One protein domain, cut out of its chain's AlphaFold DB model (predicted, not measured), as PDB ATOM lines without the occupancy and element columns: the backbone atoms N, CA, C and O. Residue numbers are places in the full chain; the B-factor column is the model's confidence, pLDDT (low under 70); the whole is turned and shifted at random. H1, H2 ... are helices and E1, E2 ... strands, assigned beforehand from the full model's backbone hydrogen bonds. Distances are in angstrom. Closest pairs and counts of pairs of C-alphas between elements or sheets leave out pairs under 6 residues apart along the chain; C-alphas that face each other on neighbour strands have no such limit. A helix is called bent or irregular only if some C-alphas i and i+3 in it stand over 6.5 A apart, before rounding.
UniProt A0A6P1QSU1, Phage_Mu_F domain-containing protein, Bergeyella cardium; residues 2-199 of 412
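This is residues 2 to 199 of the 412 residues of the protein "Phage_Mu_F domain-containing protein" of Bergeyella cardium (UniProt A0A6P1QSU1). A long helical hairpin, H1 and H2, makes one end of this domain; H3 goes on beyond H2 toward a head at the other end, where the two-stranded sheet E1 and E2 and the short helices H4, H5 and H6 are gathered with loops. Residues 67 to 77 of H3 pack on the E2 strand, H7 lies in the inner part of the domain, and H8 and H9 pack on H1. The printed part has 198 residues with nine named helices and two named strands, in the order H1, H2, H3, E1, H4, H5, E2, H6, H7, H8, H9; the sheet has the order E1, E2, is antiparallel, and the class is mostly helix. The whole is only just loose, close to compact, with a radius of gyration of the C-alphas of 20.0 A, and it spans 70 by 35 by 26 A.

Begin at the sheet: find C-alpha 84 at (-55.435, -18.719, -66.670), where E1 starts its run over residues 84 to 90, 18.8 A long. E2 is residues 128 to 134, 19.4 A. Then look back to C-alpha 2 at (-35.810, -12.039, -52.807), where H1 begins; it runs over residues 2 to 28 for 40.6 A. H2 is residues 39 to 56, 24.2 A, and H3 residues 58 to 77, 29.2 A. H1 and H2 are neither bent nor irregular, but only just: C-alphas 25 and 28 are 6.2 A apart, and so are C-alphas 53 and 56. Among the shorter helices, H4 is residues 98 to 101, H5 residues 114 to 118, H6 residues 143 to 153 with 15.0 A, H7 residues 165 to 168 and H8 residues 184 to 187. H9, residues 191 to 198, is 10.4 A long and ends at C-alpha 198, (-29.229, -15.566, -36.908).

Look first across E1 and E2, antiparallel at 150 degrees: N 87 and O 131 are 2.9 A apart and N 133 and O 85 are 2.8 A apart, both within hydrogen-bond range. Residues 86 to 87 of E1 also pair, antiparallel, with residues 107 to 108. The closest C-alphas of H3 and E2 are Ala 71 and Thr 129, 7.2 A apart. H6 touches H4, closest at the C-alphas of Glu 99 and Ala 153, 4.7 A. H6 also touches H5, at the C-alphas of Tyr 118 and Gly 150, 5.8 A. H6 and H7 are near each other. Moving outward, H2 and H3 meet only through their link. H1 is the hub, touching three helices. With residues 20 to 28 alone it touches H2, closest at the C-alphas of Ala 24 and Phe 46, 6.3 A; the two form a hairpin at a shallow tilt of 26 degrees, opposite ways. H1 and H3 are close but not clearly touching, with the C-alphas of Leu 5 and Ser 69 at 7.6 A. H1 touches H8 with residues 12 to 19 alone, at the C-alphas of Leu 15 and Tyr 185, 5.7 A. It touches H9 with residues 10 to 18 alone, at the C-alphas of Leu 11 and Leu 198, 6.3 A, at a steep tilt of 52 degrees. H1 and H6 are apart. In H2, H3, H5, H6 and H9 every O i to N i+4 pair is within hydrogen-bond range, and in H1 20 of 23 are; H4, H7 and H8 are too short for such a pair, and each has its 1 O i to N i+3 pair within range.

The two C-alphas farthest apart, those of Lys 35 and Ser 136, are 70.5 A from each other. The printed part has no cut. The links H4 to H5, H6 to H7 and H7 to H8 are long. Mean pLDDT of the printed part is 94.1, and no printed residue is under 70.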
ATOM      1  N   LYS A   2     -37.258 -11.697 -52.724       75.94
ATOM      2  CA  LYS A   2     -35.810 -12.039 -52.807       75.94
ATOM      3  C   LYS A   2     -35.060 -12.027 -51.460       75.94
ATOM      4  O   LYS A   2     -34.485 -13.045 -51.100       75.94
ATOM      5  N   ASN A   3     -35.118 -10.926 -50.703       73.19
ATOM      6  CA  ASN A   3     -34.444 -10.833 -49.398       73.19
ATOM      7  C   ASN A   3     -34.967 -11.876 -48.395       73.19
ATOM      8  O   ASN A   3     -34.187 -12.466 -47.665       73.19
ATOM      9  N   LYS A   4     -36.278 -12.150 -48.386       79.69
ATOM     10  CA  LYS A   4     -36.875 -13.160 -47.499       79.69
ATOM     11  C   LYS A   4     -36.389 -14.572 -47.841       79.69
ATOM     12  O   LYS A   4     -36.000 -15.301 -46.940       79.69
ATOM     13  N   LEU A   5     -36.306 -14.909 -49.132       86.00
ATOM     14  CA  LEU A   5     -35.754 -16.190 -49.589       86.00
ATOM     15  C   LEU A   5     -34.260 -16.323 -49.250       86.00
ATOM     16  O   LEU A   5     -33.819 -17.383 -48.816       86.00
ATOM     17  N   GLN A   6     -33.478 -15.248 -49.404       83.62
ATOM     18  CA  GLN A   6     -32.067 -15.228 -48.999       83.62
ATOM     19  C   GLN A   6     -31.909 -15.423 -47.485       83.62
ATOM     20  O   GLN A   6     -31.049 -16.196 -47.059       83.62
ATOM     21  N   ASN A   7     -32.766 -14.789 -46.687       83.00
ATOM     22  CA  ASN A   7     -32.769 -14.933 -45.234       83.00
ATOM     23  C   ASN A   7     -33.172 -16.346 -44.801       83.00
ATOM     24  O   ASN A   7     -32.560 -16.894 -43.889       83.00
ATOM     25  N   ASP A   8     -34.147 -16.966 -45.469       90.00
ATOM     26  CA  ASP A   8     -34.532 -18.357 -45.205       90.00
ATOM     27  C   ASP A   8     -33.385 -19.337 -45.511       90.00
ATOM     28  O   ASP A   8     -33.079 -20.210 -44.698       90.00
ATOM     29  N   ILE A   9     -32.665 -19.138 -46.624       91.94
ATOM     30  CA  ILE A   9     -31.457 -19.918 -46.950       91.94
ATOM     31  C   ILE A   9     -30.372 -19.728 -45.879       91.94
ATOM     32  O   ILE A   9     -29.732 -20.702 -45.466       91.94
ATOM     33  N   PHE A  10     -30.152 -18.492 -45.423       90.81
ATOM     34  CA  PHE A  10     -29.180 -18.186 -44.370       90.81
ATOM     35  C   PHE A  10     -29.545 -18.881 -43.053       90.81
ATOM     36  O   PHE A  10     -28.710 -19.571 -42.461       90.81
ATOM     37  N   LEU A  11     -30.813 -18.785 -42.648       91.62
ATOM     38  CA  LEU A  11     -31.338 -19.430 -41.452       91.62
ATOM     39  C   LEU A  11     -31.196 -20.955 -41.524       91.62
ATOM     40  O   LEU A  11     -30.694 -21.571 -40.583       91.62
ATOM     41  N   PHE A  12     -31.577 -21.564 -42.649       94.81
ATOM     42  CA  PHE A  12     -31.408 -22.997 -42.877       94.81
ATOM     43  C   PHE A  12     -29.938 -23.418 -42.762       94.81
ATOM     44  O   PHE A  12     -29.633 -24.402 -42.091       94.81
ATOM     45  N   SER A  13     -29.023 -22.658 -43.366       93.62
ATOM     46  CA  SER A  13     -27.583 -22.954 -43.361       93.62
ATOM     47  C   SER A  13     -26.990 -22.908 -41.950       93.62
ATOM     48  O   SER A  13     -26.213 -23.788 -41.564       93.62
ATOM     49  N   GLY A  14     -27.387 -21.920 -41.148       94.69
ATOM     50  CA  GLY A  14     -26.957 -21.825 -39.758       94.69
ATOM     51  C   GLY A  14     -27.566 -22.917 -38.874       94.69
ATOM     52  O   GLY A  14     -26.852 -23.534 -38.084       94.69
ATOM     53  N   LEU A  15     -28.844 -23.255 -39.071       95.88
ATOM     54  CA  LEU A  15     -29.487 -24.378 -38.381       95.88
ATOM     55  C   LEU A  15     -28.875 -25.734 -38.758       95.88
ATOM     56  O   LEU A  15     -28.702 -26.583 -37.885       95.88
ATOM     57  N   LYS A  16     -28.509 -25.937 -40.029       95.88
ATOM     58  CA  LYS A  16     -27.783 -27.126 -40.494       95.88
ATOM     59  C   LYS A  16     -26.428 -27.243 -39.802       95.88
ATOM     60  O   LYS A  16     -26.099 -28.304 -39.278       95.88
ATOM     61  N   THR A  17     -25.670 -26.148 -39.773       95.44
ATOM     62  CA  THR A  17     -24.359 -26.088 -39.106       95.44
ATOM     63  C   THR A  17     -24.490 -26.423 -37.624       95.44
ATOM     64  O   THR A  17     -23.753 -27.257 -37.103       95.44
ATOM     65  N   HIS A  18     -25.474 -25.824 -36.952       96.44
ATOM     66  CA  HIS A  18     -25.761 -26.116 -35.553       96.44
ATOM     67  C   HIS A  18     -26.138 -27.581 -35.332       96.44
ATOM     68  O   HIS A  18     -25.587 -28.219 -34.442       96.44
ATOM     69  N   ALA A  19     -27.027 -28.143 -36.157       96.44
ATOM     70  CA  ALA A  19     -27.421 -29.546 -36.063       96.44
ATOM     71  C   ALA A  19     -26.217 -30.489 -36.216       96.44
ATOM     72  O   ALA A  19     -26.045 -31.396 -35.402       96.44
ATOM     73  N   GLN A  20     -25.350 -30.221 -37.196       96.12
ATOM     74  CA  GLN A  20     -24.128 -30.986 -37.421       96.12
ATOM     75  C   GLN A  20     -23.192 -30.926 -36.207       96.12
ATOM     76  O   GLN A  20     -22.721 -31.957 -35.732       96.12
ATOM     77  N   LEU A  21     -22.919 -29.726 -35.684       95.44
ATOM     78  CA  LEU A  21     -22.019 -29.558 -34.542       95.44
ATOM     79  C   LEU A  21     -22.611 -30.143 -33.259       95.44
ATOM     80  O   LEU A  21     -21.889 -30.772 -32.487       95.44
ATOM     81  N   LEU A  22     -23.920 -30.003 -33.050       94.94
ATOM     82  CA  LEU A  22     -24.628 -30.622 -31.936       94.94
ATOM     83  C   LEU A  22     -24.486 -32.145 -31.984       94.94
ATOM     84  O   LEU A  22     -24.147 -32.753 -30.971       94.94
ATOM     85  N   GLU A  23     -24.682 -32.762 -33.149       94.88
ATOM     86  CA  GLU A  23     -24.485 -34.201 -33.327       94.88
ATOM     87  C   GLU A  23     -23.023 -34.600 -33.091       94.88
ATOM     88  O   GLU A  23     -22.758 -35.548 -32.344       94.88
ATOM     89  N   ALA A  24     -22.074 -33.817 -33.610       94.56
ATOM     90  CA  ALA A  24     -20.649 -34.018 -33.378       94.56
ATOM     91  C   ALA A  24     -20.272 -33.995 -31.888       94.56
ATOM     92  O   ALA A  24     -19.435 -34.794 -31.466       94.56
ATOM     93  N   THR A  25     -20.906 -33.146 -31.064       91.50
ATOM     94  CA  THR A  25     -20.638 -33.117 -29.610       91.50
ATOM     95  C   THR A  25     -20.955 -34.446 -28.931       91.50
ATOM     96  O   THR A  25     -20.307 -34.811 -27.950       91.50
ATOM     97  N   THR A  26     -21.908 -35.211 -29.476       91.25
ATOM     98  CA  THR A  26     -22.283 -36.521 -28.927       91.25
ATOM     99  C   THR A  26     -21.256 -37.607 -29.236       91.25
ATOM    100  O   THR A  26     -21.268 -38.651 -28.588       91.25
ATOM    101  N   LEU A  27     -20.346 -37.370 -30.191       94.88
ATOM    102  CA  LEU A  27     -19.363 -38.360 -30.628       94.88
ATOM    103  C   LEU A  27     -18.204 -38.532 -29.644       94.88
ATOM    104  O   LEU A  27     -17.501 -39.532 -29.732       94.88
ATOM    105  N   LEU A  28     -17.996 -37.607 -28.698       94.19
ATOM    106  CA  LEU A  28     -16.917 -37.714 -27.704       94.19
ATOM    107  C   LEU A  28     -17.042 -38.959 -26.818       94.19
ATOM    108  O   LEU A  28     -16.029 -39.495 -26.363       94.19
ATOM    109  N   ILE A  29     -18.271 -39.421 -26.587       93.81
ATOM    110  CA  ILE A  29     -18.557 -40.635 -25.832       93.81
ATOM    111  C   ILE A  29     -18.947 -41.739 -26.809       93.81
ATOM    112  O   ILE A  29     -19.812 -41.579 -27.671       93.81
ATOM    113  N   ASP A  30     -18.290 -42.881 -26.678       91.56
ATOM    114  CA  ASP A  30     -18.659 -44.089 -27.389       91.56
ATOM    115  C   ASP A  30     -19.977 -44.634 -26.816       91.56
ATOM    116  O   ASP A  30     -20.086 -44.881 -25.615       91.56
ATOM    117  N   LYS A  31     -21.000 -44.777 -27.665       88.75
ATOM    118  CA  LYS A  31     -22.360 -45.131 -27.228       88.75
ATOM    119  C   LYS A  31     -22.462 -46.564 -26.704       88.75
ATOM    120  O   LYS A  31     -23.299 -46.816 -25.844       88.75
ATOM    121  N   ASP A  32     -21.612 -47.468 -27.185       89.88
ATOM    122  CA  ASP A  32     -21.667 -48.886 -26.829       89.88
ATOM    123  C   ASP A  32     -20.933 -49.146 -25.511       89.88
ATOM    124  O   ASP A  32     -21.389 -49.905 -24.658       89.88
ATOM    125  N   THR A  33     -19.796 -48.477 -25.314       91.69
ATOM    126  CA  THR A  33     -18.944 -48.669 -24.132       91.69
ATOM    127  C   THR A  33     -19.163 -47.629 -23.037       91.69
ATOM    128  O   THR A  33     -18.680 -47.818 -21.920       91.69
ATOM    129  N   SER A  34     -19.863 -46.529 -23.336       91.31
ATOM    130  CA  SER A  34     -20.026 -45.358 -22.458       91.31
ATOM    131  C   SER A  34     -18.699 -44.733 -21.988       91.31
ATOM    132  O   SER A  34     -18.653 -44.053 -20.963       91.31
ATOM    133  N   LYS A  35     -17.602 -44.955 -22.726       93.44
ATOM    134  CA  LYS A  35     -16.267 -44.403 -22.445       93.44
ATOM    135  C   LYS A  35     -15.928 -43.261 -23.401       93.44
ATOM    136  O   LYS A  35     -16.494 -43.150 -24.484       93.44
ATOM    137  N   ILE A  36     -14.966 -42.428 -23.007       94.44
ATOM    138  CA  ILE A  36     -14.409 -41.387 -23.880       94.44
ATOM    139  C   ILE A  36     -13.722 -42.059 -25.079       94.44
ATOM    140  O   ILE A  36     -12.911 -42.971 -24.893       94.44
ATOM    141  N   ARG A  37     -14.042 -41.616 -26.300       94.62
ATOM    142  CA  ARG A  37     -13.375 -42.092 -27.522       94.62
ATOM    143  C   ARG A  37     -11.905 -41.669 -27.549       94.62
ATOM    144  O   ARG A  37     -11.551 -40.583 -27.100       94.62
ATOM    145  N   SER A  38     -11.053 -42.493 -28.162       95.44
ATOM    146  CA  SER A  38      -9.729 -42.035 -28.596       95.44
ATOM    147  C   SER A  38      -9.861 -40.971 -29.691       95.44
ATOM    148  O   SER A  38     -10.877 -40.914 -30.391       95.44
ATOM    149  N   TYR A  39      -8.812 -40.169 -29.877       95.69
ATOM    150  CA  TYR A  39      -8.765 -39.168 -30.943       95.69
ATOM    151  C   TYR A  39      -9.042 -39.780 -32.324       95.69
ATOM    152  O   TYR A  39      -9.910 -39.287 -33.037       95.69
ATOM    153  N   ASP A  40      -8.386 -40.892 -32.671       96.31
ATOM    154  CA  ASP A  40      -8.546 -41.526 -33.987       96.31
ATOM    155  C   ASP A  40      -9.983 -42.004 -34.234       96.31
ATOM    156  O   ASP A  40     -10.531 -41.829 -35.322       96.31
ATOM    157  N   SER A  41     -10.627 -42.583 -33.213       94.75
ATOM    158  CA  SER A  41     -12.025 -43.021 -33.302       94.75
ATOM    159  C   SER A  41     -12.969 -41.828 -33.467       94.75
ATOM    160  O   SER A  41     -13.823 -41.834 -34.354       94.75
ATOM    161  N   PHE A  42     -12.783 -40.773 -32.668       95.44
ATOM    162  CA  PHE A  42     -13.562 -39.540 -32.780       95.44
ATOM    163  C   PHE A  42     -13.396 -38.875 -34.154       95.44
ATOM    164  O   PHE A  42     -14.392 -38.549 -34.796       95.44
ATOM    165  N   ALA A  43     -12.160 -38.716 -34.634       96.00
ATOM    166  CA  ALA A  43     -11.868 -38.100 -35.926       96.00
ATOM    167  C   ALA A  43     -12.506 -38.881 -37.084       96.00
ATOM    168  O   ALA A  43     -13.078 -38.283 -37.997       96.00
ATOM    169  N   ASN A  44     -12.473 -40.216 -37.029       96.12
ATOM    170  CA  ASN A  44     -13.128 -41.065 -38.022       96.12
ATOM    171  C   ASN A  44     -14.653 -40.886 -38.035       96.12
ATOM    172  O   ASN A  44     -15.232 -40.724 -39.110       96.12
ATOM    173  N   GLU A  45     -15.306 -40.871 -36.870       95.75
ATOM    174  CA  GLU A  45     -16.753 -40.633 -36.777       95.75
ATOM    175  C   GLU A  45     -17.136 -39.212 -37.212       95.75
ATOM    176  O   GLU A  45     -18.087 -39.031 -37.970       95.75
ATOM    177  N   PHE A  46     -16.355 -38.201 -36.827       95.56
ATOM    178  CA  PHE A  46     -16.575 -36.820 -37.256       95.56
ATOM    179  C   PHE A  46     -16.446 -36.666 -38.781       95.56
ATOM    180  O   PHE A  46     -17.256 -35.996 -39.418       95.56
ATOM    181  N   ASN A  47     -15.473 -37.339 -39.403       95.62
ATOM    182  CA  ASN A  47     -15.318 -37.340 -40.858       95.62
ATOM    183  C   ASN A  47     -16.477 -38.048 -41.576       95.62
ATOM    184  O   ASN A  47     -16.894 -37.606 -42.649       95.62
ATOM    185  N   ARG A  48     -17.032 -39.116 -40.986       95.12
ATOM    186  CA  ARG A  48     -18.256 -39.758 -41.494       95.12
ATOM    187  C   ARG A  48     -19.441 -38.796 -41.427       95.12
ATOM    188  O   ARG A  48     -20.097 -38.599 -42.445       95.12
ATOM    189  N   LEU A  49     -19.628 -38.125 -40.290       95.19
ATOM    190  CA  LEU A  49     -20.666 -37.109 -40.106       95.19
ATOM    191  C   LEU A  49     -20.533 -35.961 -41.121       95.19
ATOM    192  O   LEU A  49     -21.516 -35.545 -41.732       95.19
ATOM    193  N   ASN A  50     -19.307 -35.482 -41.363       93.94
ATOM    194  CA  ASN A  50     -19.029 -34.480 -42.393       93.94
ATOM    195  C   ASN A  50     -19.453 -34.946 -43.784       93.94
ATOM    196  O   ASN A  50     -20.017 -34.161 -44.541       93.94
ATOM    197  N   ARG A  51     -19.188 -36.207 -44.139       94.31
ATOM    198  CA  ARG A  51     -19.622 -36.760 -45.424       94.31
ATOM    199  C   ARG A  51     -21.145 -36.795 -45.528       94.31
ATOM    200  O   ARG A  51     -21.676 -36.447 -46.578       94.31
ATOM    201  N   ASP A  52     -21.847 -37.153 -44.459       92.69
ATOM    202  CA  ASP A  52     -23.310 -37.187 -44.477       92.69
ATOM    203  C   ASP A  52     -23.900 -35.791 -44.725       92.69
ATOM    204  O   ASP A  52     -24.624 -35.586 -45.701       92.69
ATOM    205  N   TYR A  53     -23.506 -34.798 -43.926       94.06
ATOM    206  CA  TYR A  53     -24.036 -33.436 -44.044       94.06
ATOM    207  C   TYR A  53     -23.553 -32.701 -45.299       94.06
ATOM    208  O   TYR A  53     -24.331 -31.996 -45.946       94.06
ATOM    209  N   ASN A  54     -22.274 -32.842 -45.650       91.75
ATOM    210  CA  ASN A  54     -21.620 -31.979 -46.639       91.75
ATOM    211  C   ASN A  54     -21.318 -32.676 -47.968       91.75
ATOM    212  O   ASN A  54     -20.765 -32.044 -48.861       91.75
ATOM    213  N   GLN A  55     -21.692 -33.948 -48.134       90.31
ATOM    214  CA  GLN A  55     -21.633 -34.638 -49.428       90.31
ATOM    215  C   GLN A  55     -22.955 -35.340 -49.746       90.31
ATOM    216  O   GLN A  55     -23.560 -35.042 -50.774       90.31
ATOM    217  N   ASN A  56     -23.451 -36.204 -48.854       91.19
ATOM    218  CA  ASN A  56     -24.650 -37.004 -49.123       91.19
ATOM    219  C   ASN A  56     -25.914 -36.134 -49.227       91.19
ATOM    220  O   ASN A  56     -26.709 -36.316 -50.149       91.19
ATOM    221  N   TYR A  57     -26.098 -35.172 -48.318       93.88
ATOM    222  CA  TYR A  57     -27.258 -34.269 -48.351       93.88
ATOM    223  C   TYR A  57     -27.074 -33.077 -49.295       93.88
ATOM    224  O   TYR A  57     -28.059 -32.528 -49.789       93.88
ATOM    225  N   LEU A  58     -25.824 -32.712 -49.594       91.31
ATOM    226  CA  LEU A  58     -25.473 -31.475 -50.289       91.31
ATOM    227  C   LEU A  58     -26.206 -31.309 -51.625       91.31
ATOM    228  O   LEU A  58     -26.809 -30.269 -51.878       91.31
ATOM    229  N   GLU A  59     -26.177 -32.332 -52.480       91.06
ATOM    230  CA  GLU A  59     -26.805 -32.237 -53.800       91.06
ATOM    231  C   GLU A  59     -28.333 -32.140 -53.696       91.06
ATOM    232  O   GLU A  59     -28.959 -31.373 -54.426       91.06
ATOM    233  N   ALA A  60     -28.949 -32.898 -52.784       92.75
ATOM    234  CA  ALA A  60     -30.397 -32.880 -52.603       92.75
ATOM    235  C   ALA A  60     -30.884 -31.511 -52.113       92.75
ATOM    236  O   ALA A  60     -31.867 -30.994 -52.644       92.75
ATOM    237  N   GLU A  61     -30.176 -30.915 -51.153       95.75
ATOM    238  CA  GLU A  61     -30.466 -29.580 -50.627       95.75
ATOM    239  C   GLU A  61     -30.249 -28.489 -51.679       95.75
ATOM    240  O   GLU A  61     -31.102 -27.619 -51.838       95.75
ATOM    241  N   TYR A  62     -29.159 -28.564 -52.451       95.62
ATOM    242  CA  TYR A  62     -28.881 -27.635 -53.551       95.62
ATOM    243  C   TYR A  62     -29.992 -27.652 -54.611       95.62
ATOM    244  O   TYR A  62     -30.532 -26.605 -54.975       95.62
ATOM    245  N   GLN A  63     -30.379 -28.844 -55.073       95.69
ATOM    246  CA  GLN A  63     -31.446 -29.002 -56.065       95.69
ATOM    247  C   GLN A  63     -32.800 -28.524 -55.526       95.69
ATOM    248  O   GLN A  63     -33.579 -27.909 -56.259       95.69
ATOM    249  N   PHE A  64     -33.077 -28.777 -54.244       97.44
ATOM    250  CA  PHE A  64     -34.289 -28.294 -53.592       97.44
ATOM    251  C   PHE A  64     -34.315 -26.768 -53.526       97.44
ATOM    252  O   PHE A  64     -35.312 -26.168 -53.911       97.44
ATOM    253  N   ALA A  65     -33.205 -26.137 -53.135       97.25
ATOM    254  CA  ALA A  65     -33.113 -24.686 -53.057       97.25
ATOM    255  C   ALA A  65     -33.366 -24.008 -54.413       97.25
ATOM    256  O   ALA A  65     -34.104 -23.024 -54.481       97.25
ATOM    257  N   ILE A  66     -32.812 -24.560 -55.500       96.69
ATOM    258  CA  ILE A  66     -33.065 -24.074 -56.866       96.69
ATOM    259  C   ILE A  66     -34.536 -24.242 -57.243       96.69
ATOM    260  O   ILE A  66     -35.164 -23.279 -57.681       96.69
ATOM    261  N   SER A  67     -35.088 -25.442 -57.047       97.06
ATOM    262  CA  SER A  67     -36.469 -25.755 -57.436       97.06
ATOM    263  C   SER A  67     -37.473 -24.892 -56.671       97.06
ATOM    264  O   SER A  67     -38.367 -24.312 -57.278       97.06
ATOM    265  N   SER A  68     -37.290 -24.729 -55.357       97.88
ATOM    266  CA  SER A  68     -38.107 -23.839 -54.527       97.88
ATOM    267  C   SER A  68     -37.960 -22.370 -54.925       97.88
ATOM    268  O   SER A  68     -38.947 -21.641 -54.931       97.88
ATOM    269  N   SER A  69     -36.755 -21.919 -55.300       96.31
ATOM    270  CA  SER A  69     -36.543 -20.540 -55.771       96.31
ATOM    271  C   SER A  69     -37.293 -20.266 -57.076       96.31
ATOM    272  O   SER A  69     -37.921 -19.221 -57.217       96.31
ATOM    273  N   GLN A  70     -37.249 -21.211 -58.022       96.38
ATOM    274  CA  GLN A  70     -37.995 -21.131 -59.282       96.38
ATOM    275  C   GLN A  70     -39.506 -21.194 -59.037       96.38
ATOM    276  O   GLN A  70     -40.248 -20.393 -59.592       96.38
ATOM    277  N   ALA A  71     -39.954 -22.089 -58.155       97.25
ATOM    278  CA  ALA A  71     -41.347 -22.190 -57.734       97.25
ATOM    279  C   ALA A  71     -41.863 -20.873 -57.135       97.25
ATOM    280  O   ALA A  71     -42.943 -20.419 -57.506       97.25
ATOM    281  N   ALA A  72     -41.072 -20.234 -56.266       96.38
ATOM    282  CA  ALA A  72     -41.406 -18.946 -55.673       96.38
ATOM    283  C   ALA A  72     -41.462 -17.816 -56.710       96.38
ATOM    284  O   ALA A  72     -42.367 -16.986 -56.653       96.38
ATOM    285  N   ALA A  73     -40.533 -17.800 -57.670       94.00
ATOM    286  CA  ALA A  73     -40.553 -16.843 -58.773       94.00
ATOM    287  C   ALA A  73     -41.805 -17.015 -59.644       94.00
ATOM    288  O   ALA A  73     -42.516 -16.040 -59.863       94.00
ATOM    289  N   ASN A  74     -42.123 -18.250 -60.045       94.19
ATOM    290  CA  ASN A  74     -43.336 -18.546 -60.807       94.19
ATOM    291  C   ASN A  74     -44.585 -18.097 -60.043       94.19
ATOM    292  O   ASN A  74     -45.438 -17.433 -60.614       94.19
ATOM    293  N   TRP A  75     -44.669 -18.407 -58.743       95.31
ATOM    294  CA  TRP A  75     -45.798 -18.006 -57.903       95.31
ATOM    295  C   TRP A  75     -45.984 -16.484 -57.847       95.31
ATOM    296  O   TRP A  75     -47.108 -15.998 -57.888       95.31
ATOM    297  N   ALA A  76     -44.890 -15.723 -57.786       91.00
ATOM    298  CA  ALA A  76     -44.930 -14.261 -57.749       91.00
ATOM    299  C   ALA A  76     -45.483 -13.618 -59.032       91.00
ATOM    300  O   ALA A  76     -45.912 -12.464 -58.989       91.00
ATOM    301  N   GLU A  77     -45.425 -14.330 -60.158       90.38
ATOM    302  CA  GLU A  77     -45.884 -13.853 -61.466       90.38
ATOM    303  C   GLU A  77     -47.352 -14.203 -61.753       90.38
ATOM    304  O   GLU A  77     -47.936 -13.638 -62.680       90.38
ATOM    305  N   ILE A  78     -47.963 -15.084 -60.952       90.62
ATOM    306  CA  ILE A  78     -49.351 -15.523 -61.136       90.62
ATOM    307  C   ILE A  78     -50.308 -14.341 -60.970       90.62
ATOM    308  O   ILE A  78     -50.230 -13.562 -60.018       90.62
ATOM    309  N   ASN A  79     -51.254 -14.233 -61.903       80.56
ATOM    310  CA  ASN A  79     -52.287 -13.206 -61.886       80.56
ATOM    311  C   ASN A  79     -53.649 -13.792 -61.479       80.56
ATOM    312  O   ASN A  79     -54.373 -14.344 -62.314       80.56
ATOM    313  N   GLU A  80     -53.997 -13.636 -60.203       78.56
ATOM    314  CA  GLU A  80     -55.300 -14.015 -59.637       78.56
ATOM    315  C   GLU A  80     -56.469 -13.374 -60.408       78.56
ATOM    316  O   GLU A  80     -56.403 -12.226 -60.859       78.56
ATOM    317  N   GLY A  81     -57.555 -14.130 -60.601       73.38
ATOM    318  CA  GLY A  81     -58.722 -13.670 -61.371       73.38
ATOM    319  C   GLY A  81     -58.483 -13.470 -62.877       73.38
ATOM    320  O   GLY A  81     -59.356 -12.957 -63.582       73.38
ATOM    321  N   GLY A  82     -57.322 -13.882 -63.398       84.62
ATOM    322  CA  GLY A  82     -56.975 -13.806 -64.812       84.62
ATOM    323  C   GLY A  82     -57.665 -14.850 -65.704       84.62
ATOM    324  O   GLY A  82     -58.570 -15.592 -65.308       84.62
ATOM    325  N   ARG A  83     -57.201 -14.929 -66.958       92.75
ATOM    326  CA  ARG A  83     -57.674 -15.891 -67.980       92.75
ATOM    327  C   ARG A  83     -57.053 -17.291 -67.868       92.75
ATOM    328  O   ARG A  83     -57.291 -18.128 -68.743       92.75
ATOM    329  N   TYR A  84     -56.222 -17.509 -66.853       96.19
ATOM    330  CA  TYR A  84     -55.435 -18.719 -66.670       96.19
ATOM    331  C   TYR A  84     -55.822 -19.435 -65.376       96.19
ATOM    332  O   TYR A  84     -56.148 -18.778 -64.388       96.19
ATOM    333  N   ASP A  85     -55.780 -20.761 -65.424       97.75
ATOM    334  CA  ASP A  85     -55.725 -21.650 -64.263       97.75
ATOM    335  C   ASP A  85     -54.301 -22.188 -64.112       97.75
ATOM    336  O   ASP A  85     -53.471 -22.052 -65.017       97.75
ATOM    337  N   LEU A  86     -54.012 -22.830 -62.986       98.19
ATOM    338  CA  LEU A  86     -52.734 -23.486 -62.746       98.19
ATOM    339  C   LEU A  86     -52.852 -24.976 -63.035       98.19
ATOM    340  O   LEU A  86     -53.839 -25.610 -62.669       98.19
ATOM    341  N   GLN A  87     -51.830 -25.550 -63.665       98.31
ATOM    342  CA  GLN A  87     -51.764 -26.987 -63.901       98.31
ATOM    343  C   GLN A  87     -50.457 -27.588 -63.399       98.31
ATOM    344  O   GLN A  87     -49.364 -27.147 -63.768       98.31
ATOM    345  N   TYR A  88     -50.577 -28.642 -62.593       98.62
ATOM    346  CA  TYR A  88     -49.447 -29.420 -62.106       98.62
ATOM    347  C   TYR A  88     -48.862 -30.267 -63.240       98.62
ATOM    348  O   TYR A  88     -49.562 -31.017 -63.932       98.62
ATOM    349  N   ARG A  89     -47.551 -30.154 -63.441       98.12
ATOM    350  CA  ARG A  89     -46.800 -30.859 -64.479       98.12
ATOM    351  C   ARG A  89     -45.641 -31.612 -63.867       98.12
ATOM    352  O   ARG A  89     -44.906 -31.102 -63.030       98.12
ATOM    353  N   THR A  90     -45.426 -32.817 -64.358       97.56
ATOM    354  CA  THR A  90     -44.224 -33.598 -64.077       97.56
ATOM    355  C   THR A  90     -43.303 -33.552 -65.294       97.56
ATOM    356  O   THR A  90     -43.763 -33.307 -66.410       97.56
ATOM    357  N   ALA A  91     -42.013 -33.834 -65.105       95.06
ATOM    358  CA  ALA A  91     -41.076 -34.032 -66.216       95.06
ATOM    359  C   ALA A  91     -41.454 -35.208 -67.142       95.06
ATOM    360  O   ALA A  91     -40.865 -35.346 -68.210       95.06
ATOM    361  N   ASN A  92     -42.425 -36.035 -66.732       91.75
ATOM    362  CA  ASN A  92     -42.916 -37.203 -67.453       91.75
ATOM    363  C   ASN A  92     -41.808 -38.180 -67.892       91.75
ATOM    364  O   ASN A  92     -41.853 -38.738 -68.985       91.75
ATOM    365  N   ASP A  93     -40.802 -38.358 -67.034       93.50
ATOM    366  CA  ASP A  93     -39.723 -39.329 -67.207       93.50
ATOM    367  C   ASP A  93     -39.780 -40.418 -66.127       93.50
ATOM    368  O   ASP A  93     -40.467 -40.281 -65.111       93.50
ATOM    369  N   ASP A  94     -39.002 -41.483 -66.320       94.00
ATOM    370  CA  ASP A  94     -38.949 -42.636 -65.408       94.00
ATOM    371  C   ASP A  94     -38.349 -42.307 -64.027       94.00
ATOM    372  O   ASP A  94     -38.264 -43.170 -63.154       94.00
ATOM    373  N   ARG A  95     -37.886 -41.067 -63.806       94.44
ATOM    374  CA  ARG A  95     -37.349 -40.601 -62.517       94.44
ATOM    375  C   ARG A  95     -38.393 -39.853 -61.692       94.44
ATOM    376  O   ARG A  95     -38.122 -39.536 -60.530       94.44
ATOM    377  N   VAL A  96     -39.557 -39.539 -62.258       95.75
ATOM    378  CA  VAL A  96     -40.687 -39.003 -61.498       95.75
ATOM    379  C   VAL A  96     -41.266 -40.123 -60.633       95.75
ATOM    380  O   VAL A  96     -41.509 -41.229 -61.103       95.75
ATOM    381  N   ARG A  97     -41.507 -39.834 -59.352       95.38
ATOM    382  CA  ARG A  97     -42.167 -40.780 -58.442       95.38
ATOM    383  C   ARG A  97     -43.589 -41.072 -58.920       95.38
ATOM    384  O   ARG A  97     -44.298 -40.141 -59.297       95.38
ATOM    385  N   ASN A  98     -44.021 -42.328 -58.838       95.19
ATOM    386  CA  ASN A  98     -45.359 -42.743 -59.278       95.19
ATOM    387  C   ASN A  98     -46.470 -41.947 -58.583       95.19
ATOM    388  O   ASN A  98     -47.450 -41.563 -59.213       95.19
ATOM    389  N   GLU A  99     -46.293 -41.631 -57.302       95.81
ATOM    390  CA  GLU A  99     -47.271 -40.871 -56.533       95.81
ATOM    391  C   GLU A  99     -47.362 -39.410 -57.005       95.81
ATOM    392  O   GLU A  99     -48.435 -38.819 -56.984       95.81
ATOM    393  N   HIS A 100     -46.261 -38.835 -57.500       97.25
ATOM    394  CA  HIS A 100     -46.271 -37.499 -58.102       97.25
ATOM    395  C   HIS A 100     -46.857 -37.520 -59.521       97.25
ATOM    396  O   HIS A 100     -47.458 -36.538 -59.943       97.25
ATOM    397  N   GLN A 101     -46.707 -38.623 -60.266       97.06
ATOM    398  CA  GLN A 101     -47.342 -38.768 -61.581       97.06
ATOM    399  C   GLN A 101     -48.869 -38.729 -61.494       97.06
ATOM    400  O   GLN A 101     -49.510 -38.216 -62.404       97.06
ATOM    401  N   ALA A 102     -49.451 -39.188 -60.384       96.38
ATOM    402  CA  ALA A 102     -50.890 -39.091 -60.149       96.38
ATOM    403  C   ALA A 102     -51.402 -37.638 -60.048       96.38
ATOM    404  O   ALA A 102     -52.587 -37.403 -60.250       96.38
ATOM    405  N   LEU A 103     -50.522 -36.668 -59.766       97.69
ATOM    406  CA  LEU A 103     -50.842 -35.235 -59.775       97.69
ATOM    407  C   LEU A 103     -50.719 -34.599 -61.165       97.69
ATOM    408  O   LEU A 103     -51.061 -33.432 -61.344       97.69
ATOM    409  N   HIS A 104     -50.186 -35.316 -62.157       97.94
ATOM    410  CA  HIS A 104     -50.008 -34.768 -63.495       97.94
ATOM    411  C   HIS A 104     -51.365 -34.375 -64.100       97.94
ATOM    412  O   HIS A 104     -52.301 -35.168 -64.093       97.94
ATOM    413  N   ASN A 105     -51.448 -33.169 -64.671       97.81
ATOM    414  CA  ASN A 105     -52.666 -32.549 -65.212       97.81
ATOM    415  C   ASN A 105     -53.716 -32.099 -64.185       97.81
ATOM    416  O   ASN A 105     -54.760 -31.602 -64.613       97.81
ATOM    417  N   THR A 106     -53.451 -32.168 -62.874       98.56
ATOM    418  CA  THR A 106     -54.308 -31.492 -61.887       98.56
ATOM    419  C   THR A 106     -54.380 -30.008 -62.229       98.56
ATOM    420  O   THR A 106     -53.358 -29.320 -62.194       98.56
ATOM    421  N   THR A 107     -55.573 -29.542 -62.597       98.62
ATOM    422  CA  THR A 107     -55.845 -28.173 -63.050       98.62
ATOM    423  C   THR A 107     -56.818 -27.522 -62.093       98.62
ATOM    424  O   THR A 107     -57.946 -27.992 -61.974       98.62
ATOM    425  N   LEU A 108     -56.395 -26.470 -61.406       98.31
ATOM    426  CA  LEU A 108     -57.210 -25.785 -60.406       98.31
ATOM    427  C   LEU A 108     -57.031 -24.268 -60.544       98.31
ATOM    428  O   LEU A 108     -55.972 -23.823 -61.010       98.31
ATOM    429  N   PRO A 109     -58.024 -23.464 -60.128       97.12
ATOM    430  CA  PRO A 109     -57.866 -22.017 -60.053       97.12
ATOM    431  C   PRO A 109     -56.658 -21.631 -59.180       97.12
ATOM    432  O   PRO A 109     -56.326 -22.378 -58.254       97.12
ATOM    433  N   PRO A 110     -55.995 -20.488 -59.434       95.81
ATOM    434  CA  PRO A 110     -54.880 -20.017 -58.610       95.81
ATOM    435  C   PRO A 110     -55.198 -19.897 -57.115       95.81
ATOM    436  O   PRO A 110     -54.315 -20.078 -56.282       95.81
ATOM    437  N   GLU A 111     -56.456 -19.606 -56.787       94.62
ATOM    438  CA  GLU A 111     -56.943 -19.349 -55.433       94.62
ATOM    439  C   GLU A 111     -57.282 -20.633 -54.649       94.62
ATOM    440  O   GLU A 111     -57.695 -20.551 -53.494       94.62
ATOM    441  N   ASP A 112     -57.145 -21.813 -55.262       97.06
ATOM    442  CA  ASP A 112     -57.455 -23.092 -54.619       97.06
ATOM    443  C   ASP A 112     -56.406 -23.471 -53.551       97.06
ATOM    444  O   ASP A 112     -55.194 -23.460 -53.801       97.06
ATOM    445  N   ASP A 113     -56.879 -23.864 -52.362       96.75
ATOM    446  CA  ASP A 113     -56.046 -24.226 -51.208       96.75
ATOM    447  C   ASP A 113     -55.094 -25.403 -51.485       96.75
ATOM    448  O   ASP A 113     -54.070 -25.549 -50.805       96.75
ATOM    449  N   PHE A 114     -55.366 -26.224 -52.509       98.31
ATOM    450  CA  PHE A 114     -54.448 -27.252 -52.995       98.31
ATOM    451  C   PHE A 114     -53.033 -26.695 -53.209       98.31
ATOM    452  O   PHE A 114     -52.043 -27.330 -52.828       98.31
ATOM    453  N   TRP A 115     -52.919 -25.483 -53.763       97.94
ATOM    454  CA  TRP A 115     -51.632 -24.854 -54.045       97.94
ATOM    455  C   TRP A 115     -50.908 -24.364 -52.795       97.94
ATOM    456  O   TRP A 115     -49.706 -24.134 -52.855       97.94
ATOM    457  N   LEU A 116     -51.569 -24.232 -51.647       96.38
ATOM    458  CA  LEU A 116     -50.888 -23.865 -50.402       96.38
ATOM    459  C   LEU A 116     -50.083 -25.036 -49.826       96.38
ATOM    460  O   LEU A 116     -49.071 -24.827 -49.158       96.38
ATOM    461  N   LEU A 117     -50.509 -26.273 -50.109       96.44
ATOM    462  CA  LEU A 117     -49.925 -27.485 -49.533       96.44
ATOM    463  C   LEU A 117     -49.159 -28.334 -50.542       96.44
ATOM    464  O   LEU A 117     -48.188 -28.980 -50.166       96.44
ATOM    465  N   TYR A 118     -49.581 -28.378 -51.804       98.25
ATOM    466  CA  TYR A 118     -49.061 -29.345 -52.772       98.25
ATOM    467  C   TYR A 118     -48.377 -28.701 -53.978       98.25
ATOM    468  O   TYR A 118     -48.066 -29.404 -54.943       98.25
ATOM    469  N   TYR A 119     -48.080 -27.402 -53.916       98.19
ATOM    470  CA  TYR A 119     -47.253 -26.733 -54.915       98.19
ATOM    471  C   TYR A 119     -45.804 -27.250 -54.844       98.19
ATOM    472  O   TYR A 119     -45.213 -27.289 -53.765       98.19
ATOM    473  N   PRO A 120     -45.210 -27.688 -55.967       97.75
ATOM    474  CA  PRO A 120     -43.901 -28.323 -55.954       97.75
ATOM    475  C   PRO A 120     -42.783 -27.354 -55.536       97.75
ATOM    476  O   PRO A 120     -42.874 -26.156 -55.811       97.75
ATOM    477  N   PRO A 121     -41.697 -27.865 -54.915       97.94
ATOM    478  CA  PRO A 121     -41.290 -29.278 -54.864       97.94
ATOM    479  C   PRO A 121     -41.855 -30.110 -53.687       97.94
ATOM    480  O   PRO A 121     -41.480 -29.930 -52.534       97.94
ATOM    481  N   ASN A 122     -42.617 -31.169 -53.995       97.31
ATOM    482  CA  ASN A 122     -43.220 -32.097 -53.014       97.31
ATOM    483  C   ASN A 122     -42.253 -33.178 -52.465       97.31
ATOM    484  O   ASN A 122     -42.677 -34.241 -52.018       97.31
ATOM    485  N   GLY A 123     -40.940 -32.962 -52.552       96.94
ATOM    486  CA  GLY A 123     -39.929 -33.914 -52.084       96.94
ATOM    487  C   GLY A 123     -38.513 -33.578 -52.546       96.94
ATOM    488  O   GLY A 123     -38.314 -32.804 -53.483       96.94
ATOM    489  N   TRP A 124     -37.505 -34.208 -51.938       95.69
ATOM    490  CA  TRP A 124     -36.112 -34.074 -52.385       95.69
ATOM    491  C   TRP A 124     -35.955 -34.499 -53.849       95.69
ATOM    492  O   TRP A 124     -36.509 -35.523 -54.252       95.69
ATOM    493  N   ARG A 125     -35.199 -33.737 -54.651       94.25
ATOM    494  CA  ARG A 125     -35.014 -33.989 -56.097       94.25
ATOM    495  C   ARG A 125     -36.342 -34.125 -56.871       94.25
ATOM    496  O   ARG A 125     -36.440 -34.930 -57.796       94.25
ATOM    497  N   CYS A 126     -37.387 -33.392 -56.467       96.44
ATOM    498  CA  CYS A 126     -38.647 -33.340 -57.210       96.44
ATOM    499  C   CYS A 126     -38.415 -32.806 -58.634       96.44
ATOM    500  O   CYS A 126     -37.611 -31.903 -58.836       96.44
ATOM    501  N   ARG A 127     -39.125 -33.369 -59.616       96.88
ATOM    502  CA  ARG A 127     -39.053 -32.992 -61.042       96.88
ATOM    503  C   ARG A 127     -40.399 -32.463 -61.547       96.88
ATOM    504  O   ARG A 127     -40.776 -32.702 -62.691       96.88
ATOM    505  N   CYS A 128     -41.165 -31.845 -60.655       97.88
ATOM    506  CA  CYS A 128     -42.504 -31.337 -60.937       97.88
ATOM    507  C   CYS A 128     -42.508 -29.810 -60.886       97.88
ATOM    508  O   CYS A 128     -41.680 -29.209 -60.207       97.88
ATOM    509  N   THR A 129     -43.437 -29.202 -61.609       97.69
ATOM    510  CA  THR A 129     -43.620 -27.757 -61.720       97.69
ATOM    511  C   THR A 129     -45.106 -27.434 -61.855       97.69
ATOM    512  O   THR A 129     -45.931 -28.330 -62.036       97.69
ATOM    513  N   VAL A 130     -45.443 -26.155 -61.785       98.12
ATOM    514  CA  VAL A 130     -46.780 -25.635 -62.068       98.12
ATOM    515  C   VAL A 130     -46.662 -24.592 -63.167       98.12
ATOM    516  O   VAL A 130     -45.707 -23.814 -63.196       98.12
ATOM    517  N   VAL A 131     -47.611 -24.620 -64.101       96.75
ATOM    518  CA  VAL A 131     -47.670 -23.703 -65.244       96.75
ATOM    519  C   VAL A 131     -49.068 -23.114 -65.382       96.75
ATOM    520  O   VAL A 131     -50.053 -23.786 -65.073       96.75
ATOM    521  N   GLU A 132     -49.160 -21.889 -65.891       97.19
ATOM    522  CA  GLU A 132     -50.435 -21.275 -66.263       97.19
ATOM    523  C   GLU A 132     -50.989 -21.901 -67.555       97.19
ATOM    524  O   GLU A 132     -50.286 -22.042 -68.563       97.19
ATOM    525  N   VAL A 133     -52.271 -22.261 -67.547       97.38
ATOM    526  CA  VAL A 133     -52.994 -22.836 -68.686       97.38
ATOM    527  C   VAL A 133     -54.295 -22.081 -68.942       97.38
ATOM    528  O   VAL A 133     -54.918 -21.567 -68.024       97.38
ATOM    529  N   LEU A 134     -54.707 -21.951 -70.205       96.94
ATOM    530  CA  LEU A 134     -55.922 -21.199 -70.547       96.94
ATOM    531  C   LEU A 134     -57.178 -21.913 -70.032       96.94
ATOM    532  O   LEU A 134     -57.408 -23.065 -70.410       96.94
ATOM    533  N   LYS A 135     -58.034 -21.179 -69.306       95.44
ATOM    534  CA  LYS A 135     -59.345 -21.648 -68.805       95.44
ATOM    535  C   LYS A 135     -60.223 -22.275 -69.892       95.44
ATOM    536  O   LYS A 135     -60.986 -23.195 -69.648       95.44
ATOM    537  N   SER A 136     -60.114 -21.782 -71.127       94.75
ATOM    538  CA  SER A 136     -60.902 -22.268 -72.265       94.75
ATOM    539  C   SER A 136     -60.401 -23.576 -72.885       94.75
ATOM    540  O   SER A 136     -61.089 -24.131 -73.738       94.75
ATOM    541  N   LYS A 137     -59.195 -24.041 -72.531       97.12
ATOM    542  CA  LYS A 137     -58.546 -25.203 -73.163       97.12
ATOM    543  C   LYS A 137     -58.414 -26.407 -72.228       97.12
ATOM    544  O   LYS A 137     -58.272 -27.523 -72.720       97.12
ATOM    545  N   TYR A 138     -58.418 -26.188 -70.919       97.12
ATOM    546  CA  TYR A 138     -58.194 -27.234 -69.928       97.12
ATOM    547  C   TYR A 138     -59.348 -27.256 -68.935       97.12
ATOM    548  O   TYR A 138     -59.749 -26.211 -68.434       97.12
ATOM    549  N   GLU A 139     -59.886 -28.445 -68.686       96.75
ATOM    550  CA  GLU A 139     -60.958 -28.645 -67.714       96.75
ATOM    551  C   GLU A 139     -60.404 -28.607 -66.291       96.75
ATOM    552  O   GLU A 139     -59.293 -29.079 -66.028       96.75
ATOM    553  N   LEU A 140     -61.201 -28.065 -65.371       98.00
ATOM    554  CA  LEU A 140     -60.877 -28.082 -63.953       98.00
ATOM    555  C   LEU A 140     -60.946 -29.508 -63.410       98.00
ATOM    556  O   LEU A 140     -61.850 -30.283 -63.718       98.00
ATOM    557  N   SER A 141     -59.972 -29.836 -62.574       98.31
ATOM    558  CA  SER A 141     -59.985 -31.035 -61.750       98.31
ATOM    559  C   SER A 141     -60.897 -30.834 -60.539       98.31
ATOM    560  O   SER A 141     -61.146 -29.710 -60.111       98.31
ATOM    561  N   ASP A 142     -61.374 -31.935 -59.963       98.31
ATOM    562  CA  ASP A 142     -62.069 -31.903 -58.678       98.31
ATOM    563  C   ASP A 142     -61.065 -31.611 -57.550       98.31
ATOM    564  O   ASP A 142     -60.080 -32.340 -57.386       98.31
ATOM    565  N   SER A 143     -61.294 -30.527 -56.803       97.69
ATOM    566  CA  SER A 143     -60.362 -30.036 -55.778       97.69
ATOM    567  C   SER A 143     -60.173 -31.043 -54.636       97.69
ATOM    568  O   SER A 143     -59.040 -31.375 -54.279       97.69
ATOM    569  N   ASP A 144     -61.258 -31.642 -54.135       97.56
ATOM    570  CA  ASP A 144     -61.205 -32.621 -53.044       97.56
ATOM    571  C   ASP A 144     -60.471 -33.907 -53.454       97.56
ATOM    572  O   ASP A 144     -59.692 -34.479 -52.682       97.56
ATOM    573  N   ALA A 145     -60.703 -34.389 -54.676       97.81
ATOM    574  CA  ALA A 145     -59.983 -35.528 -55.229       97.81
ATOM    575  C   ALA A 145     -58.496 -35.202 -55.413       97.81
ATOM    576  O   ALA A 145     -57.646 -35.998 -55.002       97.81
ATOM    577  N   ALA A 146     -58.171 -34.029 -55.962       97.94
ATOM    578  CA  ALA A 146     -56.794 -33.572 -56.116       97.94
ATOM    579  C   ALA A 146     -56.075 -33.484 -54.763       97.94
ATOM    580  O   ALA A 146     -54.957 -33.987 -54.630       97.94
ATOM    581  N   ALA A 147     -56.727 -32.937 -53.735       97.69
ATOM    582  CA  ALA A 147     -56.179 -32.837 -52.386       97.69
ATOM    583  C   ALA A 147     -55.852 -34.212 -51.780       97.69
ATOM    584  O   ALA A 147     -54.782 -34.374 -51.190       97.69
ATOM    585  N   LYS A 148     -56.706 -35.227 -51.981       97.94
ATOM    586  CA  LYS A 148     -56.433 -36.613 -51.549       97.94
ATOM    587  C   LYS A 148     -55.222 -37.207 -52.265       97.94
ATOM    588  O   LYS A 148     -54.396 -37.868 -51.636       97.94
ATOM    589  N   VAL A 149     -55.081 -36.962 -53.569       97.75
ATOM    590  CA  VAL A 149     -53.898 -37.406 -54.325       97.75
ATOM    591  C   VAL A 149     -52.642 -36.687 -53.829       97.75
ATOM    592  O   VAL A 149     -51.618 -37.332 -53.621       97.75
ATOM    593  N   GLY A 150     -52.721 -35.380 -53.563       97.31
ATOM    594  CA  GLY A 150     -51.624 -34.596 -52.988       97.31
ATOM    595  C   GLY A 150     -51.198 -35.103 -51.610       97.31
ATOM    596  O   GLY A 150     -50.002 -35.224 -51.322       97.31
ATOM    597  N   GLU A 151     -52.168 -35.482 -50.778       97.50
ATOM    598  CA  GLU A 151     -51.922 -36.082 -49.471       97.50
ATOM    599  C   GLU A 151     -51.138 -37.391 -49.609       97.50
ATOM    600  O   GLU A 151     -50.094 -37.551 -48.969       97.50
ATOM    601  N   LEU A 152     -51.595 -38.296 -50.479       96.81
ATOM    602  CA  LEU A 152     -50.929 -39.570 -50.758       96.81
ATOM    603  C   LEU A 152     -49.522 -39.360 -51.332       96.81
ATOM    604  O   LEU A 152     -48.571 -39.975 -50.851       96.81
ATOM    605  N   ALA A 153     -49.363 -38.430 -52.280       97.06
ATOM    606  CA  ALA A 153     -48.081 -38.084 -52.897       97.06
ATOM    607  C   ALA A 153     -47.041 -37.556 -51.904       97.06
ATOM    608  O   ALA A 153     -45.837 -37.675 -52.127       97.06
ATOM    609  N   THR A 154     -47.500 -37.012 -50.780       96.69
ATOM    610  CA  THR A 154     -46.661 -36.473 -49.706       96.69
ATOM    611  C   THR A 154     -46.788 -37.280 -48.416       96.69
ATOM    612  O   THR A 154     -46.622 -36.735 -47.321       96.69
ATOM    613  N   THR A 155     -47.080 -38.582 -48.512       96.62
ATOM    614  CA  THR A 155     -47.165 -39.479 -47.354       96.62
ATOM    615  C   THR A 155     -46.161 -40.618 -47.431       96.62
ATOM    616  O   THR A 155     -46.214 -41.474 -48.304       96.62
ATOM    617  N   GLN A 156     -45.261 -40.668 -46.448       95.44
ATOM    618  CA  GLN A 156     -44.398 -41.818 -46.197       95.44
ATOM    619  C   GLN A 156     -44.256 -42.027 -44.689       95.44
ATOM    620  O   GLN A 156     -43.523 -41.298 -44.015       95.44
ATOM    621  N   ILE A 157     -44.955 -43.030 -44.156       94.88
ATOM    622  CA  ILE A 157     -44.945 -43.330 -42.722       94.88
ATOM    623  C   ILE A 157     -43.625 -44.005 -42.334       94.88
ATOM    624  O   ILE A 157     -43.245 -45.048 -42.865       94.88
ATOM    625  N   GLY A 158     -42.895 -43.369 -41.419       90.00
ATOM    626  CA  GLY A 158     -41.679 -43.898 -40.821       90.00
ATOM    627  C   GLY A 158     -41.948 -44.985 -39.782       90.00
ATOM    628  O   GLY A 158     -43.077 -45.209 -39.351       90.00
ATOM    629  N   LYS A 159     -40.876 -45.640 -39.317       90.75
ATOM    630  CA  LYS A 159     -40.941 -46.639 -38.231       90.75
ATOM    631  C   LYS A 159     -41.472 -46.064 -36.911       90.75
ATOM    632  O   LYS A 159     -41.931 -46.811 -36.060       90.75
ATOM    633  N   ASP A 160     -41.385 -44.750 -36.745       89.12
ATOM    634  CA  ASP A 160     -41.884 -43.978 -35.610       89.12
ATOM    635  C   ASP A 160     -43.354 -43.547 -35.767       89.12
ATOM    636  O   ASP A 160     -43.856 -42.771 -34.955       89.12
ATOM    637  N   GLY A 161     -44.038 -44.010 -36.821       92.06
ATOM    638  CA  GLY A 161     -45.427 -43.663 -37.122       92.06
ATOM    639  C   GLY A 161     -45.616 -42.254 -37.689       92.06
ATOM    640  O   GLY A 161     -46.749 -41.850 -37.938       92.06
ATOM    641  N   LYS A 162     -44.537 -41.493 -37.914       91.38
ATOM    642  CA  LYS A 162     -44.617 -40.116 -38.419       91.38
ATOM    643  C   LYS A 162     -44.503 -40.075 -39.934       91.38
ATOM    644  O   LYS A 162     -43.724 -40.818 -40.531       91.38
ATOM    645  N   ASN A 163     -45.235 -39.160 -40.560       94.56
ATOM    646  CA  ASN A 163     -45.102 -38.910 -41.987       94.56
ATOM    647  C   ASN A 163     -43.827 -38.098 -42.275       94.56
ATOM    648  O   ASN A 163     -43.729 -36.920 -41.937       94.56
ATOM    649  N   LYS A 164     -42.850 -38.718 -42.937       93.38
ATOM    650  CA  LYS A 164     -41.573 -38.080 -43.290       93.38
ATOM    651  C   LYS A 164     -41.706 -37.019 -44.380       93.38
ATOM    652  O   LYS A 164     -40.910 -36.084 -44.404       93.38
ATOM    653  N   LEU A 165     -42.677 -37.173 -45.280       96.00
ATOM    654  CA  LEU A 165     -42.868 -36.282 -46.426       96.00
ATOM    655  C   LEU A 165     -43.784 -35.092 -46.113       96.00
ATOM    656  O   LEU A 165     -43.849 -34.159 -46.907       96.00
ATOM    657  N   GLU A 166     -44.414 -35.060 -44.933       95.56
ATOM    658  CA  GLU A 166     -45.270 -33.945 -44.497       95.56
ATOM    659  C   GLU A 166     -44.527 -32.599 -44.499       95.56
ATOM    660  O   GLU A 166     -45.135 -31.550 -44.685       95.56
ATOM    661  N   ILE A 167     -43.201 -32.611 -44.320       95.94
ATOM    662  CA  ILE A 167     -42.390 -31.390 -44.348       95.94
ATOM    663  C   ILE A 167     -42.477 -30.668 -45.701       95.94
ATOM    664  O   ILE A 167     -42.347 -29.452 -45.738       95.94
ATOM    665  N   PHE A 168     -42.733 -31.389 -46.797       97.69
ATOM    666  CA  PHE A 168     -42.850 -30.812 -48.139       97.69
ATOM    667  C   PHE A 168     -44.237 -30.240 -48.437       97.69
ATOM    668  O   PHE A 168     -44.467 -29.797 -49.556       97.69
ATOM    669  N   ARG A 169     -45.159 -30.256 -47.464       96.94
ATOM    670  CA  ARG A 169     -46.491 -29.669 -47.618       96.94
ATOM    671  C   ARG A 169     -46.465 -28.168 -47.344       96.94
ATOM    672  O   ARG A 169     -46.857 -27.736 -46.262       96.94
ATOM    673  N   PHE A 170     -45.926 -27.405 -48.287       97.38
ATOM    674  CA  PHE A 170     -45.891 -25.946 -48.245       97.38
ATOM    675  C   PHE A 170     -45.705 -25.374 -49.651       97.38
ATOM    676  O   PHE A 170     -45.230 -26.067 -50.550       97.38
ATOM    677  N   ASN A 171     -46.010 -24.091 -49.818       97.81
ATOM    678  CA  ASN A 171     -45.766 -23.364 -51.057       97.81
ATOM    679  C   ASN A 171     -44.582 -22.396 -50.884       97.81
ATOM    680  O   ASN A 171     -44.700 -21.434 -50.117       97.81
ATOM    681  N   PRO A 172     -43.456 -22.597 -51.603       97.00
ATOM    682  CA  PRO A 172     -42.285 -21.729 -51.486       97.00
ATOM    683  C   PRO A 172     -42.555 -20.247 -51.772       97.00
ATOM    684  O   PRO A 172     -41.963 -19.369 -51.143       97.00
ATOM    685  N   GLY A 173     -43.448 -19.964 -52.723       94.44
ATOM    686  CA  GLY A 173     -43.812 -18.607 -53.118       94.44
ATOM    687  C   GLY A 173     -44.761 -17.939 -52.139       94.44
ATOM    688  O   GLY A 173     -44.503 -16.809 -51.726       94.44
ATOM    689  N   ALA A 174     -45.819 -18.645 -51.735       92.56
ATOM    690  CA  ALA A 174     -46.813 -18.106 -50.812       92.56
ATOM    691  C   ALA A 174     -46.233 -17.889 -49.405       92.56
ATOM    692  O   ALA A 174     -46.509 -16.872 -48.772       92.56
ATOM    693  N   GLU A 175     -45.389 -18.809 -48.926       92.81
ATOM    694  CA  GLU A 175     -44.730 -18.672 -47.621       92.81
ATOM    695  C   GLU A 175     -43.438 -17.842 -47.659       92.81
ATOM    696  O   GLU A 175     -42.888 -17.530 -46.603       92.81
ATOM    697  N   GLU A 176     -42.942 -17.489 -48.850       91.88
ATOM    698  CA  GLU A 176     -41.642 -16.837 -49.065       91.88
ATOM    699  C   GLU A 176     -40.482 -17.567 -48.353       91.88
ATOM    700  O   GLU A 176     -39.600 -16.934 -47.762       91.88
ATOM    701  N   LYS A 177     -40.473 -18.905 -48.436       94.12
ATOM    702  CA  LYS A 177     -39.449 -19.793 -47.861       94.12
ATOM    703  C   LYS A 177     -38.914 -20.755 -48.909       94.12
ATOM    704  O   LYS A 177     -39.647 -21.243 -49.759       94.12
ATOM    705  N   ILE A 178     -37.629 -21.060 -48.827       96.62
ATOM    706  CA  ILE A 178     -36.951 -21.989 -49.727       96.62
ATOM    707  C   ILE A 178     -36.984 -23.403 -49.173       96.62
ATOM    708  O   ILE A 178     -37.259 -24.343 -49.923       96.62
ATOM    709  N   PHE A 179     -36.706 -23.561 -47.881       96.94
ATOM    710  CA  PHE A 179     -36.677 -24.862 -47.228       96.94
ATOM    711  C   PHE A 179     -37.967 -25.139 -46.443       96.94
ATOM    712  O   PHE A 179     -38.635 -24.210 -45.988       96.94
ATOM    713  N   PRO A 180     -38.315 -26.424 -46.234       96.25
ATOM    714  CA  PRO A 180     -39.475 -26.815 -45.448       96.25
ATOM    715  C   PRO A 180     -39.550 -26.119 -44.076       96.25
ATOM    716  O   PRO A 180     -38.653 -26.316 -43.248       96.25
ATOM    717  N   PRO A 181     -40.646 -25.416 -43.735       92.19
ATOM    718  CA  PRO A 181     -40.796 -24.774 -42.422       92.19
ATOM    719  C   PRO A 181     -40.687 -25.772 -41.260       92.19
ATOM    720  O   PRO A 181     -40.183 -25.471 -40.178       92.19
ATOM    721  N   LYS A 182     -41.145 -27.007 -41.500       92.62
ATOM    722  CA  LYS A 182     -41.131 -28.114 -40.536       92.62
ATOM    723  C   LYS A 182     -39.848 -28.962 -40.599       92.62
ATOM    724  O   LYS A 182     -39.840 -30.053 -40.017       92.62
ATOM    725  N   HIS A 183     -38.784 -28.498 -41.273       95.06
ATOM    726  CA  HIS A 183     -37.528 -29.246 -41.428       95.06
ATOM    727  C   HIS A 183     -36.963 -29.712 -40.069       95.06
ATOM    728  O   HIS A 183     -37.020 -28.943 -39.107       95.06
ATOM    729  N   PRO A 184     -36.381 -30.925 -39.954       93.50
ATOM    730  CA  PRO A 184     -35.834 -31.435 -38.692       93.50
ATOM    731  C   PRO A 184     -34.826 -30.509 -37.997       93.50
ATOM    732  O   PRO A 184     -34.826 -30.429 -36.771       93.50
ATOM    733  N   TYR A 185     -34.031 -29.747 -38.754       95.00
ATOM    734  CA  TYR A 185     -33.094 -28.762 -38.192       95.00
ATOM    735  C   TYR A 185     -33.783 -27.664 -37.368       95.00
ATOM    736  O   TYR A 185     -33.180 -27.118 -36.452       95.00
ATOM    737  N   ASN A 186     -35.070 -27.390 -37.597       93.12
ATOM    738  CA  ASN A 186     -35.837 -26.449 -36.776       93.12
ATOM    739  C   ASN A 186     -36.193 -26.988 -35.384       93.12
ATOM    740  O   ASN A 186     -36.714 -26.223 -34.573       93.12
ATOM    741  N   LYS A 187     -35.972 -28.286 -35.132       92.81
ATOM    742  CA  LYS A 187     -36.420 -29.019 -33.938       92.81
ATOM    743  C   LYS A 187     -35.264 -29.567 -33.097       92.81
ATOM    744  O   LYS A 187     -35.515 -30.209 -32.078       92.81
ATOM    745  N   VAL A 188     -34.013 -29.366 -33.521       94.12
ATOM    746  CA  VAL A 188     -32.850 -29.790 -32.728       94.12
ATOM    747  C   VAL A 188     -32.736 -28.947 -31.457       94.12
ATOM    748  O   VAL A 188     -33.270 -27.839 -31.373       94.12
ATOM    749  N   LYS A 189     -32.043 -29.475 -30.444       94.81
ATOM    750  CA  LYS A 189     -31.829 -28.765 -29.178       94.81
ATOM    751  C   LYS A 189     -31.224 -27.381 -29.446       94.81
ATOM    752  O   LYS A 189     -30.301 -27.268 -30.243       94.81
ATOM    753  N   ASP A 190     -31.741 -26.354 -28.774       94.06
ATOM    754  CA  ASP A 190     -31.297 -24.955 -28.894       94.06
ATOM    755  C   ASP A 190     -31.487 -24.312 -30.289       94.06
ATOM    756  O   ASP A 190     -31.010 -23.201 -30.512       94.06
ATOM    757  N   ALA A 191     -32.255 -24.930 -31.202       93.44
ATOM    758  CA  ALA A 191     -32.548 -24.352 -32.519       93.44
ATOM    759  C   ALA A 191     -33.164 -22.944 -32.437       93.44
ATOM    760  O   ALA A 191     -32.794 -22.076 -33.218       93.44
ATOM    761  N   ASP A 192     -34.057 -22.673 -31.480       90.81
ATOM    762  CA  ASP A 192     -34.679 -21.345 -31.349       90.81
ATOM    763  C   ASP A 192     -33.699 -20.260 -30.880       90.81
ATOM    764  O   ASP A 192     -33.855 -19.097 -31.249       90.81
ATOM    765  N   LYS A 193     -32.652 -20.627 -30.125       90.88
ATOM    766  CA  LYS A 193     -31.572 -19.690 -29.777       90.88
ATOM    767  C   LYS A 193     -30.768 -19.329 -31.018       90.88
ATOM    768  O   LYS A 193     -30.566 -18.152 -31.280       90.88
ATOM    769  N   VAL A 194     -30.421 -20.331 -31.825       91.81
ATOM    770  CA  VAL A 194     -29.734 -20.127 -33.105       91.81
ATOM    771  C   VAL A 194     -30.578 -19.275 -34.048       91.81
ATOM    772  O   VAL A 194     -30.065 -18.323 -34.620       91.81
ATOM    773  N   LYS A 195     -31.890 -19.528 -34.162       89.81
ATOM    774  CA  LYS A 195     -32.786 -18.665 -34.954       89.81
ATOM    775  C   LYS A 195     -32.764 -17.220 -34.466       89.81
ATOM    776  O   LYS A 195     -32.771 -16.320 -35.292       89.81
ATOM    777  N   LYS A 196     -32.743 -16.996 -33.150       84.69
ATOM    778  CA  LYS A 196     -32.682 -15.651 -32.570       84.69
ATOM    779  C   LYS A 196     -31.348 -14.955 -32.857       84.69
ATOM    780  O   LYS A 196     -31.355 -13.765 -33.133       84.69
ATOM    781  N   GLU A 197     -30.235 -15.680 -32.790       85.50
ATOM    782  CA  GLU A 197     -28.893 -15.153 -33.086       85.50
ATOM    783  C   GLU A 197     -28.674 -14.895 -34.585       85.50
ATOM    784  O   GLU A 197     -27.937 -13.985 -34.949       85.50
ATOM    785  N   LEU A 198     -29.311 -15.690 -35.449       83.62
ATOM    786  CA  LEU A 198     -29.229 -15.566 -36.908       83.62
ATOM    787  C   LEU A 198     -30.317 -14.682 -37.518       83.62
ATOM    788  O   LEU A 198     -30.224 -14.348 -38.699       83.62
ATOM    789  N   ALA A 199     -31.366 -14.342 -36.766       71.12
ATOM    790  CA  ALA A 199     -32.341 -13.366 -37.216       71.12
ATOM    791  C   ALA A 199     -31.596 -12.059 -37.499       71.12
ATOM    792  O   ALA A 199     -30.795 -11.620 -36.675       71.12
TER     793      ALA A 199